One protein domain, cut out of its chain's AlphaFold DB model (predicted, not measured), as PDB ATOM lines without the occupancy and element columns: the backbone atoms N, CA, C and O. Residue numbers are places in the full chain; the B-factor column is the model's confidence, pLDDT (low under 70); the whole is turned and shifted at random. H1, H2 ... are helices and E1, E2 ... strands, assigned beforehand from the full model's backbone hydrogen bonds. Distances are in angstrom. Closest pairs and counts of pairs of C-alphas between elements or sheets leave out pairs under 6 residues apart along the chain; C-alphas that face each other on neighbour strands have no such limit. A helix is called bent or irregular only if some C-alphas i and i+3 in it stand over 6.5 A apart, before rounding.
ATOM      1  N   TRP A  12      46.949  -0.062  14.981       84.06
ATOM      2  CA  TRP A  12      46.414  -0.079  13.625       84.06
ATOM      3  C   TRP A  12      46.867   1.173  12.894       84.06
ATOM      4  O   TRP A  12      46.503   2.288  13.263       84.06
ATOM      5  N   LEU A  13      47.684   0.984  11.861       80.88
ATOM      6  CA  LEU A  13      48.226   2.085  11.078       80.88
ATOM      7  C   LEU A  13      47.510   2.158   9.729       80.88
ATOM      8  O   LEU A  13      47.604   1.201   8.953       80.88
ATOM      9  N   PRO A  14      46.826   3.273   9.412       74.81
ATOM     10  CA  PRO A  14      46.379   3.526   8.050       74.81
ATOM     11  C   PRO A  14      47.584   3.549   7.113       74.81
ATOM     12  O   PRO A  14      48.646   4.078   7.462       74.81
ATOM     13  N   THR A  15      47.440   2.948   5.933       73.62
ATOM     14  CA  THR A  15      48.491   3.036   4.922       73.62
ATOM     15  C   THR A  15      48.281   4.263   4.049       73.62
ATOM     16  O   THR A  15      47.156   4.667   3.766       73.62
ATOM     17  N   TYR A  16      49.410   4.861   3.682       69.88
ATOM     18  CA  TYR A  16      49.553   5.976   2.755       69.88
ATOM     19  C   TYR A  16      50.726   5.636   1.830       69.88
ATOM     20  O   TYR A  16      51.486   4.697   2.118       69.88
ATOM     21  N   GLY A  17      50.909   6.379   0.742       63.56
ATOM     22  CA  GLY A  17      52.001   6.089  -0.189       63.56
ATOM     23  C   GLY A  17      51.572   5.532  -1.542       63.56
ATOM     24  O   GLY A  17      52.372   4.840  -2.164       63.56
ATOM     25  N   LEU A  18      50.321   5.739  -1.962       67.69
ATOM     26  CA  LEU A  18      49.826   5.342  -3.283       67.69
ATOM     27  C   LEU A  18      49.539   6.584  -4.139       67.69
ATOM     28  O   LEU A  18      49.279   7.664  -3.607       67.69
ATOM     29  N   GLY A  19      49.597   6.426  -5.464       70.25
ATOM     30  CA  GLY A  19      49.335   7.508  -6.420       70.25
ATOM     31  C   GLY A  19      50.310   8.679  -6.275       70.25
ATOM     32  O   GLY A  19      51.515   8.471  -6.137       70.25
ATOM     33  N   ASP A  20      49.776   9.900  -6.263       68.75
ATOM     34  CA  ASP A  20      50.545  11.153  -6.178       68.75
ATOM     35  C   ASP A  20      51.354  11.301  -4.873       68.75
ATOM     36  O   ASP A  20      52.140  12.231  -4.737       68.75
ATOM     37  N   TRP A  21      51.145  10.407  -3.900       67.44
ATOM     38  CA  TRP A  21      51.733  10.449  -2.557       67.44
ATOM     39  C   TRP A  21      52.740   9.312  -2.349       67.44
ATOM     40  O   TRP A  21      53.033   8.937  -1.216       67.44
ATOM     41  N   ALA A  22      53.236   8.703  -3.434       73.50
ATOM     42  CA  ALA A  22      54.161   7.566  -3.410       73.50
ATOM     43  C   ALA A  22      55.447   7.814  -2.596       73.50
ATOM     44  O   ALA A  22      56.032   6.876  -2.051       73.50
ATOM     45  N   ASP A  23      55.856   9.071  -2.452       73.19
ATOM     46  CA  ASP A  23      56.962   9.518  -1.606       73.19
ATOM     47  C   ASP A  23      56.775   9.137  -0.122       73.19
ATOM     48  O   ASP A  23      57.739   8.786   0.570       73.19
ATOM     49  N   LEU A  24      55.527   9.066   0.353       73.44
ATOM     50  CA  LEU A  24      55.195   8.681   1.728       73.44
ATOM     51  C   LEU A  24      55.323   7.178   2.008       73.44
ATOM     52  O   LEU A  24      55.226   6.751   3.164       73.44
ATOM     53  N   ALA A  25      55.572   6.347   0.990       77.31
ATOM     54  CA  ALA A  25      55.787   4.915   1.185       77.31
ATOM     55  C   ALA A  25      56.996   4.628   2.098       77.31
ATOM     56  O   ALA A  25      56.966   3.675   2.882       77.31
ATOM     57  N   SER A  26      58.023   5.482   2.039       79.00
ATOM     58  CA  SER A  26      59.198   5.426   2.918       79.00
ATOM     59  C   SER A  26      58.828   5.700   4.385       79.00
ATOM     60  O   SER A  26      59.195   4.940   5.281       79.00
ATOM     61  N   ILE A  27      57.994   6.717   4.620       79.88
ATOM     62  CA  ILE A  27      57.495   7.112   5.945       79.88
ATOM     63  C   ILE A  27      56.616   6.011   6.549       79.88
ATOM     64  O   ILE A  27      56.706   5.720   7.741       79.88
ATOM     65  N   LYS A  28      55.801   5.335   5.731       78.06
ATOM     66  CA  LYS A  28      55.023   4.161   6.155       78.06
ATOM     67  C   LYS A  28      55.926   3.044   6.684       78.06
ATOM     68  O   LYS A  28      55.618   2.448   7.718       78.06
ATOM     69  N   ALA A  29      57.001   2.730   5.960       83.44
ATOM     70  CA  ALA A  29      57.936   1.680   6.355       83.44
ATOM     71  C   ALA A  29      58.634   2.027   7.677       83.44
ATOM     72  O   ALA A  29      58.714   1.181   8.569       83.44
ATOM     73  N   GLU A  30      59.045   3.284   7.836       87.00
ATOM     74  CA  GLU A  30      59.715   3.745   9.050       87.00
ATOM     75  C   GLU A  30      58.778   3.780  10.262       87.00
ATOM     76  O   GLU A  30      59.131   3.280  11.329       87.00
ATOM     77  N   ASN A  31      57.537   4.249  10.098       84.44
ATOM     78  CA  ASN A  31      56.535   4.201  11.165       84.44
ATOM     79  C   ASN A  31      56.293   2.769  11.652       84.44
ATOM     80  O   ASN A  31      56.273   2.518  12.856       84.44
ATOM     81  N   LYS A  32      56.160   1.808  10.731       87.00
ATOM     82  CA  LYS A  32      56.028   0.394  11.099       87.00
ATOM     83  C   LYS A  32      57.232  -0.081  11.916       87.00
ATOM     84  O   LYS A  32      57.038  -0.717  12.950       87.00
ATOM     85  N   ARG A  33      58.451   0.251  11.482       91.25
ATOM     86  CA  ARG A  33      59.693  -0.127  12.170       91.25
ATOM     87  C   ARG A  33      59.750   0.432  13.594       91.25
ATOM     88  O   ARG A  33      60.093  -0.305  14.514       91.25
ATOM     89  N   ILE A  34      59.385   1.701  13.782       90.12
ATOM     90  CA  ILE A  34      59.356   2.361  15.095       90.12
ATOM     91  C   ILE A  34      58.374   1.649  16.029       90.12
ATOM     92  O   ILE A  34      58.760   1.231  17.116       90.12
ATOM     93  N   TRP A  35      57.128   1.447  15.595       88.56
ATOM     94  CA  TRP A  35      56.107   0.799  16.423       88.56
ATOM     95  C   TRP A  35      56.468  -0.645  16.784       88.56
ATOM     96  O   TRP A  35      56.312  -1.051  17.934       88.56
ATOM     97  N   GLN A  36      57.027  -1.402  15.837       90.44
ATOM     98  CA  GLN A  36      57.544  -2.742  16.114       90.44
ATOM     99  C   GLN A  36      58.708  -2.713  17.116       90.44
ATOM    100  O   GLN A  36      58.762  -3.555  18.008       90.44
ATOM    101  N   GLY A  37      59.604  -1.725  17.018       89.88
ATOM    102  CA  GLY A  37      60.696  -1.519  17.975       89.88
ATOM    103  C   GLY A  37      60.220  -1.176  19.390       89.88
ATOM    104  O   GLY A  37      60.892  -1.512  20.360       89.88
ATOM    105  N   LEU A  38      59.036  -0.574  19.517       89.88
ATOM    106  CA  LEU A  38      58.374  -0.298  20.797       89.88
ATOM    107  C   LEU A  38      57.605  -1.511  21.357       89.88
ATOM    108  O   LEU A  38      56.932  -1.395  22.379       89.88
ATOM    109  N   GLY A  39      57.685  -2.670  20.697       87.69
ATOM    110  CA  GLY A  39      57.007  -3.894  21.120       87.69
ATOM    111  C   GLY A  39      55.531  -3.954  20.730       87.69
ATOM    112  O   GLY A  39      54.795  -4.767  21.290       87.69
ATOM    113  N   PHE A  40      55.084  -3.114  19.787       89.56
ATOM    114  CA  PHE A  40      53.718  -3.177  19.280       89.56
ATOM    115  C   PHE A  40      53.582  -4.169  18.127       89.56
ATOM    116  O   PHE A  40      54.410  -4.236  17.214       89.56
ATOM    117  N   VAL A  41      52.458  -4.878  18.107       88.06
ATOM    118  CA  VAL A  41      52.002  -5.605  16.924       88.06
ATOM    119  C   VAL A  41      51.325  -4.607  15.989       88.06
ATOM    120  O   VAL A  41      50.257  -4.073  16.296       88.06
ATOM    121  N   VAL A  42      51.966  -4.343  14.850       87.88
ATOM    122  CA  VAL A  42      51.483  -3.381  13.852       87.88
ATOM    123  C   VAL A  42      50.573  -4.063  12.838       87.88
ATOM    124  O   VAL A  42      51.027  -4.880  12.034       87.88
ATOM    125  N   HIS A  43      49.313  -3.643  12.814       85.00
ATOM    126  CA  HIS A  43      48.323  -4.021  11.812       85.00
ATOM    127  C   HIS A  43      48.196  -2.898  10.783       85.00
ATOM    128  O   HIS A  43      47.733  -1.803  11.098       85.00
ATOM    129  N   GLN A  44      48.631  -3.138   9.548       82.00
ATOM    130  CA  GLN A  44      48.481  -2.152   8.477       82.00
ATOM    131  C   GLN A  44      47.074  -2.254   7.887       82.00
ATOM    132  O   GLN A  44      46.671  -3.316   7.416       82.00
ATOM    133  N   LEU A  45      46.327  -1.157   7.941       79.00
ATOM    134  CA  LEU A  45      45.008  -1.053   7.325       79.00
ATOM    135  C   LEU A  45      45.144  -0.750   5.822       79.00
ATOM    136  O   LEU A  45      46.243  -0.504   5.330       79.00
ATOM    137  N   ALA A  46      44.027  -0.764   5.090       73.94
ATOM    138  CA  ALA A  46      43.979  -0.414   3.665       73.94
ATOM    139  C   ALA A  46      44.491   1.017   3.386       73.94
ATOM    140  O   ALA A  46      44.972   1.698   4.293       73.94
ATOM    141  N   ASP A  47      44.434   1.474   2.136       69.19
ATOM    142  CA  ASP A  47      44.825   2.842   1.795       69.19
ATOM    143  C   ASP A  47      43.768   3.842   2.282       69.19
ATOM    144  O   ASP A  47      42.603   3.780   1.882       69.19
ATOM    145  N   PHE A  48      44.172   4.752   3.170       69.12
ATOM    146  CA  PHE A  48      43.300   5.799   3.708       69.12
ATOM    147  C   PHE A  48      43.522   7.144   3.015       69.12
ATOM    148  O   PHE A  48      42.972   8.152   3.460       69.12
ATOM    149  N   HIS A  49      44.285   7.182   1.919       65.25
ATOM    150  CA  HIS A  49      44.559   8.394   1.157       65.25
ATOM    151  C   HIS A  49      43.277   9.169   0.798       65.25
ATOM    152  O   HIS A  49      43.174  10.354   1.112       65.25
ATOM    153  N   LEU A  50      42.241   8.485   0.297       62.41
ATOM    154  CA  LEU A  50      40.932   9.083  -0.024       62.41
ATOM    155  C   LEU A  50      40.217   9.713   1.190       62.41
ATOM    156  O   LEU A  50      39.466  10.681   1.043       62.41
ATOM    157  N   PHE A  51      40.459   9.190   2.397       60.81
ATOM    158  CA  PHE A  51      39.897   9.713   3.648       60.81
ATOM    159  C   PHE A  51      40.722  10.870   4.228       60.81
ATOM    160  O   PHE A  51      40.164  11.742   4.900       60.81
ATOM    161  N   ALA A  52      42.034  10.888   3.972       63.09
ATOM    162  CA  ALA A  52      42.941  11.959   4.379       63.09
ATOM    163  C   ALA A  52      42.827  13.192   3.470       63.09
ATOM    164  O   ALA A  52      42.804  14.316   3.970       63.09
ATOM    165  N   GLN A  53      42.677  12.985   2.160       63.62
ATOM    166  CA  GLN A  53      42.566  14.052   1.162       63.62
ATOM    167  C   GLN A  53      41.325  14.939   1.375       63.62
ATOM    168  O   GLN A  53      41.358  16.128   1.074       63.62
ATOM    169  N   ASN A  54      40.256  14.386   1.958       59.72
ATOM    170  CA  ASN A  54      38.979  15.071   2.187       59.72
ATOM    171  C   ASN A  54      38.727  15.466   3.659       59.72
ATOM    172  O   ASN A  54      37.577  15.636   4.057       59.72
ATOM    173  N   LEU A  55      39.776  15.603   4.486       55.12
ATOM    174  CA  LEU A  55      39.701  16.044   5.899       55.12
ATOM    175  C   LEU A  55      38.866  15.146   6.849       55.12
ATOM    176  O   LEU A  55      38.640  15.506   8.006       55.12
ATOM    177  N   GLY A  56      38.436  13.957   6.416       53.31
ATOM    178  CA  GLY A  56      37.527  13.094   7.180       53.31
ATOM    179  C   GLY A  56      38.209  12.243   8.257       53.31
ATOM    180  O   GLY A  56      37.669  12.074   9.351       53.31
ATOM    181  N   SER A  57      39.419  11.738   7.996       52.19
ATOM    182  CA  SER A  57      40.122  10.831   8.919       52.19
ATOM    183  C   SER A  57      40.500  11.492  10.252       52.19
ATOM    184  O   SER A  57      40.388  10.861  11.303       52.19
ATOM    185  N   VAL A  58      40.842  12.785  10.244       51.59
ATOM    186  CA  VAL A  58      41.118  13.568  11.465       51.59
ATOM    187  C   VAL A  58      39.868  13.681  12.347       51.59
ATOM    188  O   VAL A  58      39.954  13.590  13.572       51.59
ATOM    189  N   HIS A  59      38.690  13.826  11.735       48.00
ATOM    190  CA  HIS A  59      37.424  13.954  12.456       48.00
ATOM    191  C   HIS A  59      36.978  12.621  13.090       48.00
ATOM    192  O   HIS A  59      36.470  12.601  14.213       48.00
ATOM    193  N   CYS A  60      37.234  11.493  12.423       53.62
ATOM    194  CA  CYS A  60      36.930  10.159  12.947       53.62
ATOM    195  C   CYS A  60      37.847   9.746  14.110       53.62
ATOM    196  O   CYS A  60      37.357   9.171  15.081       53.62
ATOM    197  N   ILE A  61      39.145  10.078  14.047       56.69
ATOM    198  CA  ILE A  61      40.093   9.832  15.149       56.69
ATOM    199  C   ILE A  61      39.689  10.639  16.390       56.69
ATOM    200  O   ILE A  61      39.653  10.087  17.489       56.69
ATOM    201  N   LYS A  62      39.284  11.909  16.221       49.09
ATOM    202  CA  LYS A  62      38.749  12.744  17.314       49.09
ATOM    203  C   LYS A  62      37.564  12.086  18.023       49.09
ATOM    204  O   LYS A  62      37.576  11.944  19.239       49.09
ATOM    205  N   LYS A  63      36.583  11.608  17.253       49.53
ATOM    206  CA  LYS A  63      35.384  10.948  17.791       49.53
ATOM    207  C   LYS A  63      35.697   9.647  18.540       49.53
ATOM    208  O   LYS A  63      34.909   9.238  19.389       49.53
ATOM    209  N   TYR A  64      36.802   8.977  18.207       50.62
ATOM    210  CA  TYR A  64      37.244   7.763  18.896       50.62
ATOM    211  C   TYR A  64      38.002   8.080  20.196       50.62
ATOM    212  O   TYR A  64      37.800   7.385  21.183       50.62
ATOM    213  N   LEU A  65      38.792   9.161  20.225       48.72
ATOM    214  CA  LEU A  65      39.469   9.658  21.435       48.72
ATOM    215  C   LEU A  65      38.499  10.239  22.474       48.72
ATOM    216  O   LEU A  65      38.762  10.149  23.662       48.72
ATOM    217  N   GLU A  66      37.375  10.811  22.047       42.88
ATOM    218  CA  GLU A  66      36.337  11.337  22.951       42.88
ATOM    219  C   GLU A  66      35.460  10.241  23.590       42.88
ATOM    220  O   GLU A  66      34.614  10.538  24.431       42.88
ATOM    221  N   ARG A  67      35.601   8.980  23.156       52.56
ATOM    222  CA  ARG A  67      34.789   7.837  23.612       52.56
ATOM    223  C   ARG A  67      35.566   6.812  24.445       52.56
ATOM    224  O   ARG A  67      34.943   5.849  24.892       52.56
TER     225      ARG A  67
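What this domain is: This is residues 12 to 67 of the 68 residues of an uncharacterized protein of Tolypothrix campylonemoides VB511288 (UniProt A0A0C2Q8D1). Two short parallel strands, E1 and E2, lie side by side between a long helix, H1, that packs on the pair, and a looser arm of H2 and H3. H3 stays away from both strands and from H1, and its residues 61 to 65, with 66 and 67 after it, stick out. The printed part has 56 residues, with the order E1, H1, E2, H2, H3, and is mixed, helices and strands. It is flat, 32 by 28 by 13 A, and only just loose, close to compact, with a radius of gyration of the C-alphas of 12.4 A.

How they stand to each other: E1, residues 12 to 15, is the parallel neighbour of E2, residues 41 to 47, at 36 degrees; N 13 and O 43 are 2.9 A apart and N 45 and O 13 are 2.9 A apart, within hydrogen-bond range. H1, residues 19 to 37, completes a strand-helix-strand unit, two parallel neighbour strands with a helix between them along the chain, and its crossover is right-handed. The closest C-alphas of H1 and E1 are those of Lys 28 and Thr 15, 6.7 A; of H1 and E2, those of Gln 36 and Val 42, 6.5 A. H2, residues 49 to 53, and H3, residues 56 to 65, are close but not clearly touching, with the C-alphas of Phe 51 and Ser 57 closest at 5.4 A. H1 and H2 are apart, but only just, at 8.3 A. Every O i to N i+4 pair is within hydrogen-bond range in H2 and H3, and 10 of 15 are in H1.

Where its parts are: E1 begins at C-alpha 12 (46.414, -0.079, 13.625) and measures 9.5 A. H1 measures 28.4 A, has a kink of 38 degrees near residue 26, and is irregular, with C-alphas 20 and 23 8.0 A apart. E2 measures 18.8 A, H2 6.0 A and H3 14.8 A, ending at C-alpha 65 (39.469, 9.658, 21.435).

The domain as a whole: The C-alphas farthest apart are those of Asp 20 and Arg 67, 33.9 A. The printed part has no cut, and its four links between elements are tight. The mean pLDDT of the printed part is 71.2, and residues 16 to 18, 20 to 21 and 47 to 67 are under 70.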